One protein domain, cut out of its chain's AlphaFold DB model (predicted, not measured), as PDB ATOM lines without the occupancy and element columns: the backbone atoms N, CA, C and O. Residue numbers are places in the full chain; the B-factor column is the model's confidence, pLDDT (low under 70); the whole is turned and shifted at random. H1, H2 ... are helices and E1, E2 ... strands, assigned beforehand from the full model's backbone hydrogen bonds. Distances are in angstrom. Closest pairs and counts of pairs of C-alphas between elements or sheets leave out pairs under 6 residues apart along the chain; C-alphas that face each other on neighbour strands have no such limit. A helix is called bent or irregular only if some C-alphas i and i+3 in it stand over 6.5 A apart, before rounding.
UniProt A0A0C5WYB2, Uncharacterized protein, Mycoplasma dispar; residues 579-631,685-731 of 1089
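AT A GLANCE: This is residues 579 to 631 and 685 to 731 of the 1089 residues of an uncharacterized protein of Mycoplasma dispar (UniProt A0A0C5WYB2). A long two-stranded hairpin of E3 and E4 runs along an elongated domain, with short E5 added beside E4 at one end. Helices H1 and H2 meet this small sheet, H3 and H4 lie farther out and pack on them, and a small strand pair, E1 with E2, sits at the end away from E5. The printed part has 100 residues with four named helices and five named strands, in the order E1 H1 H2 H3 E2 H4 E3 E4 E5; the class is mixed, helices and strands. The sheet E3 - E4 - E5 is antiparallel and a meander, each strand the antiparallel neighbour of the one before. The whole is compact, with a radius of gyration of the C-alphas of 14.1 A, and spans 43 by 24 by 23 A.

IN THESE COORDINATES: E1, residues 580 to 582, begins at C-alpha 580 (293.370, 305.862, 138.548). H1 holds residues 592 to 598, H2 residues 609 to 615, and H3 residues 617 to 626, 14.3 A long. H2 is irregular: C-alphas 610 and 613 are 7.6 A apart. E2 is residues 627 to 629. After the cut, H4, residues 685 to 697, is 18.6 A long and begins at C-alpha 685 (300.018, 300.415, 143.572). E3, residues 704 to 713, measures 28.4 A and E4, residues 716 to 725, 29.2 A. E5, residues 728 to 731, ends at C-alpha 731 (309.368, 305.677, 125.869).

HOW THE PARTS SIT: E3 and E4 form a hairpin, with N 707 and O 722 2.8 A apart. E4 and E5 form another, with N 730 and O 723 2.8 A apart. Residues 607 to 608 pair antiparallel with residues 705 to 706 of E3. H1 only grazes the sheet, with residues 592 to 596. H2 is on the sheet but over none of its strands, at a height of 4.3 A, only just above the sheet's level; its closest C-alphas to E3 are Leu 609 and Ser 705, 5.0 A. H2 touches H4 at a shallow tilt of 25 degrees, opposite ways, closest at the C-alphas of Lys 613 and Ser 689, 6.6 A. H4, with residues 685 to 689 alone, touches H3 at a tilt of 36 degrees, only just steep, closest at the C-alphas of Phe 620 and Gly 685, 3.8 A. H3 touches H1, closest at the C-alphas of Leu 619 and Thr 598, 6.0 A. E1 and E2 are antiparallel, with N 628 and O 581 2.9 A apart. Every O i to N i+4 pair is within hydrogen-bond range in H1, H3 and H4; H2 has 1 of 3, and 3 of 4 O i to N i+3 pairs.

THE WHOLE: The two C-alphas farthest apart, of Pro 587 and Pro 701, are 43.3 A apart. Residues 632 to 684 are not printed, and C-alphas 631 and 685 are 15.5 A apart across the cut. Of the links printed whole, none is long. The mean pLDDT of the printed part is 81.7; residues 584 to 589, 630 to 631, 713 to 715 and 728 are under 70.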
ATOM      1  N   GLU A 579     293.767 304.539 133.979       79.25
ATOM      2  CA  GLU A 579     293.240 305.683 134.731       79.25
ATOM      3  C   GLU A 579     292.964 305.282 136.187       79.25
ATOM      4  O   GLU A 579     292.192 304.362 136.476       79.25
ATOM      5  N   PHE A 580     293.608 305.989 137.114       85.62
ATOM      6  CA  PHE A 580     293.370 305.862 138.548       85.62
ATOM      7  C   PHE A 580     292.367 306.929 138.998       85.62
ATOM      8  O   PHE A 580     292.366 308.059 138.505       85.62
ATOM      9  N   GLN A 581     291.511 306.601 139.965       83.38
ATOM     10  CA  GLN A 581     290.613 307.563 140.608       83.38
ATOM     11  C   GLN A 581     290.870 307.543 142.116       83.38
ATOM     12  O   GLN A 581     290.787 306.474 142.724       83.38
ATOM     13  N   ILE A 582     291.122 308.701 142.737       81.94
ATOM     14  CA  ILE A 582     291.065 308.828 144.201       81.94
ATOM     15  C   ILE A 582     289.680 308.357 144.666       81.94
ATOM     16  O   ILE A 582     288.654 308.697 144.069       81.94
ATOM     17  N   ASN A 583     289.651 307.522 145.700       75.25
ATOM     18  CA  ASN A 583     288.430 306.901 146.190       75.25
ATOM     19  C   ASN A 583     287.494 307.962 146.800       75.25
ATOM     20  O   ASN A 583     287.853 308.640 147.758       75.25
ATOM     21  N   ASP A 584     286.262 308.064 146.291       61.84
ATOM     22  CA  ASP A 584     285.249 309.037 146.746       61.84
ATOM     23  C   ASP A 584     284.885 308.873 148.257       61.84
ATOM     24  O   ASP A 584     284.278 309.764 148.867       61.84
ATOM     25  N   LYS A 585     285.295 307.749 148.875       59.03
ATOM     26  CA  LYS A 585     285.196 307.443 150.315       59.03
ATOM     27  C   LYS A 585     286.385 307.909 151.182       59.03
ATOM     28  O   LYS A 585     286.330 307.678 152.385       59.03
ATOM     29  N   GLN A 586     287.441 308.525 150.636       59.69
ATOM     30  CA  GLN A 586     288.541 309.032 151.477       59.69
ATOM     31  C   GLN A 586     288.055 310.123 152.461       59.69
ATOM     32  O   GLN A 586     287.163 310.907 152.102       59.69
ATOM     33  N   PRO A 587     288.628 310.197 153.683       52.44
ATOM     34  CA  PRO A 587     288.189 311.130 154.723       52.44
ATOM     35  C   PRO A 587     288.699 312.570 154.527       52.44
ATOM     36  O   PRO A 587     288.195 313.504 155.148       52.44
ATOM     37  N   VAL A 588     289.698 312.757 153.660       60.78
ATOM     38  CA  VAL A 588     290.314 314.049 153.319       60.78
ATOM     39  C   VAL A 588     290.589 314.073 151.812       60.78
ATOM     40  O   VAL A 588     290.791 313.025 151.194       60.78
ATOM     41  N   ALA A 589     290.585 315.260 151.205       68.06
ATOM     42  CA  ALA A 589     290.994 315.430 149.815       68.06
ATOM     43  C   ALA A 589     292.503 315.170 149.632       68.06
ATOM     44  O   ALA A 589     293.323 315.670 150.399       68.06
ATOM     45  N   ILE A 590     292.877 314.426 148.586       73.56
ATOM     46  CA  ILE A 590     294.284 314.186 148.235       73.56
ATOM     47  C   ILE A 590     294.777 315.316 147.331       73.56
ATOM     48  O   ILE A 590     294.196 315.552 146.269       73.56
ATOM     49  N   PHE A 591     295.842 316.004 147.739       76.88
ATOM     50  CA  PHE A 591     296.453 317.097 146.982       76.88
ATOM     51  C   PHE A 591     297.579 316.600 146.067       76.88
ATOM     52  O   PHE A 591     298.179 315.552 146.317       76.88
ATOM     53  N   ALA A 592     297.902 317.373 145.027       81.38
ATOM     54  CA  ALA A 592     299.053 317.097 144.165       81.38
ATOM     55  C   ALA A 592     300.362 317.068 144.977       81.38
ATOM     56  O   ALA A 592     301.115 316.099 144.870       81.38
ATOM     57  N   ARG A 593     300.559 318.044 145.882       76.69
ATOM     58  CA  ARG A 593     301.684 318.105 146.837       76.69
ATOM     59  C   ARG A 593     301.866 316.808 147.639       76.69
ATOM     60  O   ARG A 593     303.001 316.402 147.851       76.69
ATOM     61  N   THR A 594     300.791 316.109 148.023       81.12
ATOM     62  CA  THR A 594     300.870 314.838 148.778       81.12
ATOM     63  C   THR A 594     301.549 313.725 147.975       81.12
ATOM     64  O   THR A 594     302.399 313.000 148.496       81.12
ATOM     65  N   ILE A 595     301.188 313.589 146.695       83.38
ATOM     66  CA  ILE A 595     301.788 312.595 145.799       83.38
ATOM     67  C   ILE A 595     303.215 313.029 145.430       83.38
ATOM     68  O   ILE A 595     304.121 312.201 145.449       83.38
ATOM     69  N   ASP A 596     303.431 314.325 145.178       84.38
ATOM     70  CA  ASP A 596     304.749 314.881 144.851       84.38
ATOM     71  C   ASP A 596     305.779 314.720 145.977       84.38
ATOM     72  O   ASP A 596     306.904 314.306 145.706       84.38
ATOM     73  N   GLN A 597     305.399 314.967 147.235       82.88
ATOM     74  CA  GLN A 597     306.266 314.737 148.400       82.88
ATOM     75  C   GLN A 597     306.613 313.251 148.566       82.88
ATOM     76  O   GLN A 597     307.751 312.910 148.873       82.88
ATOM     77  N   THR A 598     305.659 312.360 148.277       86.56
ATOM     78  CA  THR A 598     305.851 310.897 148.323       86.56
ATOM     79  C   THR A 598     306.827 310.392 147.247       86.56
ATOM     80  O   THR A 598     307.336 309.275 147.347       86.56
ATOM     81  N   ILE A 599     307.132 311.206 146.227       87.19
ATOM     82  CA  ILE A 599     308.149 310.907 145.209       87.19
ATOM     83  C   ILE A 599     309.355 311.858 145.245       87.19
ATOM     84  O   ILE A 599     310.241 311.708 144.415       87.19
ATOM     85  N   GLU A 600     309.465 312.821 146.164       88.12
ATOM     86  CA  GLU A 600     310.490 313.885 146.105       88.12
ATOM     87  C   GLU A 600     311.941 313.346 146.146       88.12
ATOM     88  O   GLU A 600     312.855 313.842 145.467       88.12
ATOM     89  N   HIS A 601     312.165 312.246 146.869       88.06
ATOM     90  CA  HIS A 601     313.454 311.550 146.917       88.06
ATOM     91  C   HIS A 601     313.841 310.885 145.584       88.06
ATOM     92  O   HIS A 601     315.034 310.690 145.355       88.06
ATOM     93  N   ILE A 602     312.893 310.654 144.670       90.56
ATOM     94  CA  ILE A 602     313.068 309.969 143.372       90.56
ATOM     95  C   ILE A 602     312.656 310.797 142.136       90.56
ATOM     96  O   ILE A 602     313.031 310.449 141.016       90.56
ATOM     97  N   LYS A 603     311.934 311.910 142.316       90.56
ATOM     98  CA  LYS A 603     311.350 312.720 141.238       90.56
ATOM     99  C   LYS A 603     312.422 313.255 140.288       90.56
ATOM    100  O   LYS A 603     313.444 313.787 140.728       90.56
ATOM    101  N   SER A 604     312.189 313.078 138.989       89.94
ATOM    102  CA  SER A 604     313.080 313.463 137.884       89.94
ATOM    103  C   SER A 604     314.485 312.816 137.911       89.94
ATOM    104  O   SER A 604     315.374 313.253 137.175       89.94
ATOM    105  N   LYS A 605     314.725 311.774 138.726       91.00
ATOM    106  CA  LYS A 605     316.034 311.092 138.858       91.00
ATOM    107  C   LYS A 605     316.059 309.779 138.070       91.00
ATOM    108  O   LYS A 605     315.052 309.087 137.982       91.00
ATOM    109  N   LYS A 606     317.230 309.415 137.524       90.50
ATOM    110  CA  LYS A 606     317.474 308.092 136.914       90.50
ATOM    111  C   LYS A 606     317.674 307.041 138.009       90.50
ATOM    112  O   LYS A 606     318.724 307.011 138.648       90.50
ATOM    113  N   ILE A 607     316.679 306.180 138.183       90.94
ATOM    114  CA  ILE A 607     316.655 305.043 139.108       90.94
ATOM    115  C   ILE A 607     316.977 303.788 138.295       90.94
ATOM    116  O   ILE A 607     316.375 303.583 137.244       90.94
ATOM    117  N   GLN A 608     317.895 302.928 138.736       90.94
ATOM    118  CA  GLN A 608     318.153 301.664 138.026       90.94
ATOM    119  C   GLN A 608     316.896 300.784 138.060       90.94
ATOM    120  O   GLN A 608     316.283 300.659 139.120       90.94
ATOM    121  N   LEU A 609     316.524 300.142 136.945       88.88
ATOM    122  CA  LEU A 609     315.284 299.352 136.865       88.88
ATOM    123  C   LEU A 609     315.197 298.295 137.984       88.88
ATOM    124  O   LEU A 609     314.172 298.194 138.647       88.88
ATOM    125  N   ALA A 610     316.311 297.624 138.301       88.25
ATOM    126  CA  ALA A 610     316.440 296.664 139.407       88.25
ATOM    127  C   ALA A 610     316.125 297.212 140.819       88.25
ATOM    128  O   ALA A 610     315.986 296.431 141.757       88.25
ATOM    129  N   LYS A 611     316.030 298.536 141.000       91.12
ATOM    130  CA  LYS A 611     315.780 299.196 142.295       91.12
ATOM    131  C   LYS A 611     314.423 299.887 142.390       91.12
ATOM    132  O   LYS A 611     314.017 300.241 143.497       91.12
ATOM    133  N   ILE A 612     313.705 300.059 141.273       90.44
ATOM    134  CA  ILE A 612     312.492 300.891 141.230       90.44
ATOM    135  C   ILE A 612     311.435 300.446 142.245       90.44
ATOM    136  O   ILE A 612     310.838 301.291 142.905       90.44
ATOM    137  N   LYS A 613     311.265 299.133 142.448       88.75
ATOM    138  CA  LYS A 613     310.295 298.587 143.408       88.75
ATOM    139  C   LYS A 613     310.595 298.948 144.864       88.75
ATOM    140  O   LYS A 613     309.667 299.120 145.646       88.75
ATOM    141  N   THR A 614     311.870 299.082 145.223       91.19
ATOM    142  CA  THR A 614     312.289 299.484 146.571       91.19
ATOM    143  C   THR A 614     312.207 300.998 146.727       91.19
ATOM    144  O   THR A 614     311.645 301.488 147.702       91.19
ATOM    145  N   GLU A 615     312.734 301.749 145.755       91.00
ATOM    146  CA  GLU A 615     312.813 303.212 145.836       91.00
ATOM    147  C   GLU A 615     311.431 303.885 145.704       91.00
ATOM    148  O   GLU A 615     311.176 304.880 146.381       91.00
ATOM    149  N   ALA A 616     310.510 303.314 144.917       91.69
ATOM    150  CA  ALA A 616     309.146 303.819 144.725       91.69
ATOM    151  C   ALA A 616     308.082 303.168 145.635       91.69
ATOM    152  O   ALA A 616     306.898 303.463 145.472       91.69
ATOM    153  N   LYS A 617     308.456 302.322 146.612       92.12
ATOM    154  CA  LYS A 617     307.490 301.584 147.455       92.12
ATOM    155  C   LYS A 617     306.423 302.492 148.087       92.12
ATOM    156  O   LYS A 617     305.243 302.162 148.046       92.12
ATOM    157  N   GLN A 618     306.823 303.656 148.607       90.31
ATOM    158  CA  GLN A 618     305.910 304.613 149.249       90.31
ATOM    159  C   GLN A 618     304.825 305.140 148.293       90.31
ATOM    160  O   GLN A 618     303.695 305.363 148.717       90.31
ATOM    161  N   LEU A 619     305.134 305.283 146.997       90.56
ATOM    162  CA  LEU A 619     304.148 305.643 145.977       90.56
ATOM    163  C   LEU A 619     303.135 304.512 145.769       90.56
ATOM    164  O   LEU A 619     301.947 304.786 145.632       90.56
ATOM    165  N   PHE A 620     303.578 303.251 145.759       92.25
ATOM    166  CA  PHE A 620     302.675 302.106 145.608       92.25
ATOM    167  C   PHE A 620     301.766 301.963 146.834       92.25
ATOM    168  O   PHE A 620     300.551 301.871 146.676       92.25
ATOM    169  N   ASP A 621     302.340 302.050 148.040       89.06
ATOM    170  CA  ASP A 621     301.605 302.035 149.310       89.06
ATOM    171  C   ASP A 621     300.536 303.145 149.350       89.06
ATOM    172  O   ASP A 621     299.380 302.895 149.696       89.06
ATOM    173  N   LEU A 622     300.901 304.370 148.942       87.62
ATOM    174  CA  LEU A 622     299.972 305.496 148.851       87.62
ATOM    175  C   LEU A 622     298.859 305.219 147.837       87.62
ATOM    176  O   LEU A 622     297.691 305.416 148.159       87.62
ATOM    177  N   LEU A 623     299.196 304.778 146.621       88.06
ATOM    178  CA  LEU A 623     298.232 304.550 145.541       88.06
ATOM    179  C   LEU A 623     297.244 303.417 145.857       88.06
ATOM    180  O   LEU A 623     296.059 303.564 145.556       88.06
ATOM    181  N   ASP A 624     297.698 302.338 146.499       87.81
ATOM    182  CA  ASP A 624     296.835 301.269 147.017       87.81
ATOM    183  C   ASP A 624     295.891 301.765 148.125       87.81
ATOM    184  O   ASP A 624     294.746 301.319 148.205       87.81
ATOM    185  N   PHE A 625     296.346 302.700 148.969       83.38
ATOM    186  CA  PHE A 625     295.541 303.261 150.054       83.38
ATOM    187  C   PHE A 625     294.521 304.309 149.575       83.38
ATOM    188  O   PHE A 625     293.366 304.290 150.008       83.38
ATOM    189  N   VAL A 626     294.920 305.240 148.694       80.50
ATOM    190  CA  VAL A 626     294.082 306.398 148.329       80.50
ATOM    191  C   VAL A 626     293.177 306.167 147.122       80.50
ATOM    192  O   VAL A 626     292.103 306.775 147.051       80.50
ATOM    193  N   ALA A 627     293.586 305.328 146.168       84.56
ATOM    194  CA  ALA A 627     292.981 305.246 144.844       84.56
ATOM    195  C   ALA A 627     292.382 303.870 144.525       84.56
ATOM    196  O   ALA A 627     292.606 302.869 145.197       84.56
ATOM    197  N   LYS A 628     291.604 303.829 143.444       84.44
ATOM    198  CA  LYS A 628     291.119 302.611 142.795       84.44
ATOM    199  C   LYS A 628     291.426 302.653 141.301       84.44
ATOM    200  O   LYS A 628     291.503 303.728 140.697       84.44
ATOM    201  N   THR A 629     291.554 301.477 140.705       75.00
ATOM    202  CA  THR A 629     291.541 301.292 139.255       75.00
ATOM    203  C   THR A 629     290.142 301.608 138.718       75.00
ATOM    204  O   THR A 629     289.128 301.296 139.351       75.00
ATOM    205  N   LYS A 630     290.061 302.292 137.573       68.31
ATOM    206  CA  LYS A 630     288.783 302.634 136.944       68.31
ATOM    207  C   LYS A 630     288.429 301.603 135.872       68.31
ATOM    208  O   LYS A 630     288.870 301.714 134.732       68.31
ATOM    209  N   SER A 631     287.600 300.625 136.234       52.75
ATOM    210  CA  SER A 631     286.952 299.744 135.258       52.75
ATOM    211  C   SER A 631     286.205 300.575 134.212       52.75
ATOM    212  O   SER A 631     285.445 301.480 134.566       52.75
ATOM    213  N   GLY A 685     298.614 300.601 143.213       86.44
ATOM    214  CA  GLY A 685     300.018 300.415 143.572       86.44
ATOM    215  C   GLY A 685     300.531 299.015 143.241       86.44
ATOM    216  O   GLY A 685     301.610 298.897 142.661       86.44
ATOM    217  N   LYS A 686     299.743 297.963 143.509       85.31
ATOM    218  CA  LYS A 686     300.048 296.591 143.052       85.31
ATOM    219  C   LYS A 686     300.162 296.517 141.539       85.31
ATOM    220  O   LYS A 686     301.190 296.074 141.045       85.31
ATOM    221  N   LEU A 687     299.165 297.033 140.823       82.31
ATOM    222  CA  LEU A 687     299.142 297.048 139.361       82.31
ATOM    223  C   LEU A 687     300.372 297.778 138.793       82.31
ATOM    224  O   LEU A 687     300.984 297.316 137.834       82.31
ATOM    225  N   LEU A 688     300.787 298.881 139.426       84.19
ATOM    226  CA  LEU A 688     302.011 299.603 139.076       84.19
ATOM    227  C   LEU A 688     303.300 298.846 139.465       84.19
ATOM    228  O   LEU A 688     304.289 298.951 138.745       84.19
ATOM    229  N   SER A 689     303.312 298.040 140.532       87.12
ATOM    230  CA  SER A 689     304.410 297.089 140.777       87.12
ATOM    231  C   SER A 689     304.477 296.039 139.670       87.12
ATOM    232  O   SER A 689     305.560 295.822 139.137       87.12
ATOM    233  N   SER A 690     303.343 295.450 139.275       82.44
ATOM    234  CA  SER A 690     303.253 294.436 138.214       82.44
ATOM    235  C   SER A 690     303.789 294.952 136.867       82.44
ATOM    236  O   SER A 690     304.427 294.200 136.131       82.44
ATOM    237  N   VAL A 691     303.635 296.254 136.571       79.94
ATOM    238  CA  VAL A 691     304.330 296.924 135.448       79.94
ATOM    239  C   VAL A 691     305.849 296.759 135.560       79.94
ATOM    240  O   VAL A 691     306.503 296.373 134.594       79.94
ATOM    241  N   PHE A 692     306.429 297.062 136.723       85.75
ATOM    242  CA  PHE A 692     307.875 296.992 136.926       85.75
ATOM    243  C   PHE A 692     308.405 295.559 137.045       85.75
ATOM    244  O   PHE A 692     309.525 295.314 136.609       85.75
ATOM    245  N   ASP A 693     307.614 294.615 137.556       83.88
ATOM    246  CA  ASP A 693     307.955 293.189 137.565       83.88
ATOM    247  C   ASP A 693     308.058 292.629 136.137       83.88
ATOM    248  O   ASP A 693     309.114 292.125 135.757       83.88
ATOM    249  N   ASN A 694     307.047 292.848 135.286       78.31
ATOM    250  CA  ASN A 694     307.107 292.457 133.869       78.31
ATOM    251  C   ASN A 694     308.301 293.096 133.132       78.31
ATOM    252  O   ASN A 694     308.879 292.503 132.219       78.31
ATOM    253  N   LEU A 695     308.684 294.321 133.512       79.56
ATOM    254  CA  LEU A 695     309.843 295.008 132.940       79.56
ATOM    255  C   LEU A 695     311.178 294.420 133.404       79.56
ATOM    256  O   LEU A 695     312.127 294.432 132.620       79.56
ATOM    257  N   LEU A 696     311.250 293.884 134.622       81.81
ATOM    258  CA  LEU A 696     312.410 293.153 135.138       81.81
ATOM    259  C   LEU A 696     312.543 291.753 134.521       81.81
ATOM    260  O   LEU A 696     313.662 291.283 134.331       81.81
ATOM    261  N   GLU A 697     311.428 291.112 134.164       79.62
ATOM    262  CA  GLU A 697     311.426 289.859 133.391       79.62
ATOM    263  C   GLU A 697     311.777 290.076 131.905       79.62
ATOM    264  O   GLU A 697     312.305 289.181 131.237       79.62
ATOM    265  N   SER A 698     311.520 291.274 131.369       72.38
ATOM    266  CA  SER A 698     311.902 291.638 130.002       72.38
ATOM    267  C   SER A 698     313.422 291.810 129.863       72.38
ATOM    268  O   SER A 698     314.077 292.404 130.719       72.38
ATOM    269  N   LYS A 699     314.012 291.343 128.752       72.88
ATOM    270  CA  LYS A 699     315.476 291.389 128.532       72.88
ATOM    271  C   LYS A 699     315.982 292.757 128.055       72.88
ATOM    272  O   LYS A 699     316.693 292.873 127.053       72.88
ATOM    273  N   LEU A 700     315.598 293.800 128.782       75.88
ATOM    274  CA  LEU A 700     316.165 295.136 128.661       75.88
ATOM    275  C   LEU A 700     317.626 295.149 129.172       75.88
ATOM    276  O   LEU A 700     317.996 294.320 130.005       75.88
ATOM    277  N   PRO A 701     318.486 296.071 128.697       72.94
ATOM    278  CA  PRO A 701     319.861 296.203 129.187       72.94
ATOM    279  C   PRO A 701     319.950 296.435 130.704       72.94
ATOM    280  O   PRO A 701     319.143 297.177 131.257       72.94
ATOM    281  N   GLU A 702     320.994 295.937 131.373       76.12
ATOM    282  CA  GLU A 702     321.251 296.229 132.803       76.12
ATOM    283  C   GLU A 702     321.431 297.736 133.092       76.12
ATOM    284  O   GLU A 702     321.207 298.207 134.206       76.12
ATOM    285  N   SER A 703     321.801 298.516 132.071       77.69
ATOM    286  CA  SER A 703     321.884 299.981 132.108       77.69
ATOM    287  C   SER A 703     320.523 300.692 132.019       77.69
ATOM    288  O   SER A 703     320.482 301.926 131.966       77.69
ATOM    289  N   THR A 704     319.413 299.947 131.997       85.12
ATOM    290  CA  THR A 704     318.059 300.509 131.939       85.12
ATOM    291  C   THR A 704     317.715 301.236 133.233       85.12
ATOM    292  O   THR A 704     317.878 300.716 134.340       85.12
ATOM    293  N   SER A 705     317.214 302.458 133.083       90.06
ATOM    294  CA  SER A 705     316.792 303.320 134.179       90.06
ATOM    295  C   SER A 705     315.352 303.792 133.993       90.06
ATOM    296  O   SER A 705     314.926 304.104 132.881       90.06
ATOM    297  N   VAL A 706     314.627 303.893 135.100       90.38
ATOM    298  CA  VAL A 706     313.318 304.540 135.209       90.38
ATOM    299  C   VAL A 706     313.531 305.984 135.663       90.38
ATOM    300  O   VAL A 706     314.407 306.255 136.481       90.38
ATOM    301  N   ILE A 707     312.719 306.909 135.161       91.75
ATOM    302  CA  ILE A 707     312.484 308.219 135.769       91.75
ATOM    303  C   ILE A 707     311.000 308.302 136.111       91.75
ATOM    304  O   ILE A 707     310.157 308.084 135.239       91.75
ATOM    305  N   LEU A 708     310.695 308.628 137.368       90.31
ATOM    306  CA  LEU A 708     309.351 308.994 137.806       90.31
ATOM    307  C   LEU A 708     309.243 310.516 137.895       90.31
ATOM    308  O   LEU A 708     310.138 311.177 138.423       90.31
ATOM    309  N   ASP A 709     308.154 311.070 137.379       91.00
ATOM    310  CA  ASP A 709     307.865 312.504 137.432       91.00
ATOM    311  C   ASP A 709     306.347 312.749 137.500       91.00
ATOM    312  O   ASP A 709     305.558 311.801 137.525       91.00
ATOM    313  N   SER A 710     305.906 314.003 137.535       88.50
ATOM    314  CA  SER A 710     304.480 314.343 137.562       88.50
ATOM    315  C   SER A 710     304.170 315.668 136.870       88.50
ATOM    316  O   SER A 710     305.040 316.516 136.664       88.50
ATOM    317  N   LYS A 711     302.895 315.873 136.528       87.56
ATOM    318  CA  LYS A 711     302.374 317.183 136.117       87.56
ATOM    319  C   LYS A 711     300.902 317.341 136.483       87.56
ATOM    320  O   LYS A 711     300.118 316.406 136.342       87.56
ATOM    321  N   PHE A 712     300.512 318.552 136.878       77.69
ATOM    322  CA  PHE A 712     299.108 318.938 137.015       77.69
ATOM    323  C   PHE A 712     298.705 319.816 135.824       77.69
ATOM    324  O   PHE A 712     299.166 320.953 135.710       77.69
ATOM    325  N   LYS A 713     297.857 319.308 134.924       69.25
ATOM    326  CA  LYS A 713     297.430 320.017 133.705       69.25
ATOM    327  C   LYS A 713     295.940 319.802 133.444       69.25
ATOM    328  O   LYS A 713     295.414 318.724 133.687       69.25
ATOM    329  N   ASP A 714     295.256 320.837 132.958       64.62
ATOM    330  CA  ASP A 714     293.851 320.795 132.513       64.62
ATOM    331  C   ASP A 714     292.860 320.215 133.553       64.62
ATOM    332  O   ASP A 714     291.805 319.689 133.211       64.62
ATOM    333  N   GLY A 715     293.198 320.321 134.846       62.34
ATOM    334  CA  GLY A 715     292.400 319.795 135.960       62.34
ATOM    335  C   GLY A 715     292.711 318.351 136.376       62.34
ATOM    336  O   GLY A 715     292.108 317.886 137.340       62.34
ATOM    337  N   LYS A 716     293.644 317.658 135.708       73.38
ATOM    338  CA  LYS A 716     294.123 316.317 136.079       73.38
ATOM    339  C   LYS A 716     295.545 316.371 136.659       73.38
ATOM    340  O   LYS A 716     296.377 317.152 136.195       73.38
ATOM    341  N   TYR A 717     295.828 315.509 137.636       85.12
ATOM    342  CA  TYR A 717     297.191 315.161 138.043       85.12
ATOM    343  C   TYR A 717     297.607 313.897 137.295       85.12
ATOM    344  O   TYR A 717     296.884 312.905 137.346       85.12
ATOM    345  N   ASN A 718     298.760 313.908 136.631       89.12
ATOM    346  CA  ASN A 718     299.231 312.778 135.838       89.12
ATOM    347  C   ASN A 718     300.632 312.364 136.316       89.12
ATOM    348  O   ASN A 718     301.545 313.195 136.362       89.12
ATOM    349  N   LEU A 719     300.794 311.083 136.657       88.81
ATOM    350  CA  LEU A 719     302.084 310.459 136.959       88.81
ATOM    351  C   LEU A 719     302.800 310.131 135.639       88.81
ATOM    352  O   LEU A 719     302.176 309.632 134.702       88.81
ATOM    353  N   LEU A 720     304.099 310.403 135.562       90.00
ATOM    354  CA  LEU A 720     304.932 310.171 134.383       90.00
ATOM    355  C   LEU A 720     305.967 309.085 134.675       90.00
ATOM    356  O   LEU A 720     306.635 309.123 135.707       90.00
ATOM    357  N   ILE A 721     306.113 308.140 133.746       87.50
ATOM    358  CA  ILE A 721     307.070 307.032 133.835       87.50
ATOM    359  C   ILE A 721     307.885 306.997 132.544       87.50
ATOM    360  O   ILE A 721     307.402 306.538 131.509       87.50
ATOM    361  N   GLY A 722     309.120 307.497 132.591       87.12
ATOM    362  CA  GLY A 722     310.052 307.494 131.462       87.12
ATOM    363  C   GLY A 722     311.094 306.386 131.590       87.12
ATOM    364  O   GLY A 722     311.784 306.318 132.603       87.12
ATOM    365  N   ILE A 723     311.267 305.555 130.560       84.75
ATOM    366  CA  ILE A 723     312.332 304.539 130.512       84.75
ATOM    367  C   ILE A 723     313.492 305.016 129.641       84.75
ATOM    368  O   ILE A 723     313.293 305.564 128.556       84.75
ATOM    369  N   TRP A 724     314.709 304.780 130.121       86.19
ATOM    370  CA  TRP A 724     315.962 305.202 129.508       86.19
ATOM    371  C   TRP A 724     316.952 304.041 129.436       86.19
ATOM    372  O   TRP A 724     317.052 303.262 130.380       86.19
ATOM    373  N   VAL A 725     317.747 303.976 128.369       79.31
ATOM    374  CA  VAL A 725     318.937 303.117 128.275       79.31
ATOM    375  C   VAL A 725     320.144 304.025 128.068       79.31
ATOM    376  O   VAL A 725     320.223 304.761 127.082       79.31
ATOM    377  N   GLY A 726     321.065 304.025 129.036       74.69
ATOM    378  CA  GLY A 726     322.152 305.004 129.077       74.69
ATOM    379  C   GLY A 726     321.605 306.436 129.130       74.69
ATOM    380  O   GLY A 726     320.928 306.812 130.089       74.69
ATOM    381  N   ASP A 727     321.876 307.226 128.089       74.62
ATOM    382  CA  ASP A 727     321.390 308.605 127.938       74.62
ATOM    383  C   ASP A 727     320.266 308.780 126.897       74.62
ATOM    384  O   ASP A 727     319.799 309.899 126.696       74.62
ATOM    385  N   SER A 728     319.752 307.689 126.318       66.62
ATOM    386  CA  SER A 728     318.610 307.710 125.393       66.62
ATOM    387  C   SER A 728     317.296 307.379 126.107       66.62
ATOM    388  O   SER A 728     317.172 306.324 126.729       66.62
ATOM    389  N   LYS A 729     316.291 308.256 125.987       78.75
ATOM    390  CA  LYS A 729     314.902 308.010 126.418       78.75
ATOM    391  C   LYS A 729     314.202 307.121 125.383       78.75
ATOM    392  O   LYS A 729     314.139 307.499 124.218       78.75
ATOM    393  N   LEU A 730     313.690 305.962 125.801       73.81
ATOM    394  CA  LEU A 730     313.043 304.978 124.921       73.81
ATOM    395  C   LEU A 730     311.547 305.261 124.736       73.81
ATOM    396  O   LEU A 730     311.072 305.415 123.616       73.81
ATOM    397  N   LYS A 731     310.799 305.340 125.842       74.56
ATOM    398  CA  LYS A 731     309.368 305.677 125.869       74.56
ATOM    399  C   LYS A 731     309.024 306.367 127.190       74.56
ATOM    400  O   LYS A 731     309.780 306.303 128.161       74.56
TER     401      LYS A 731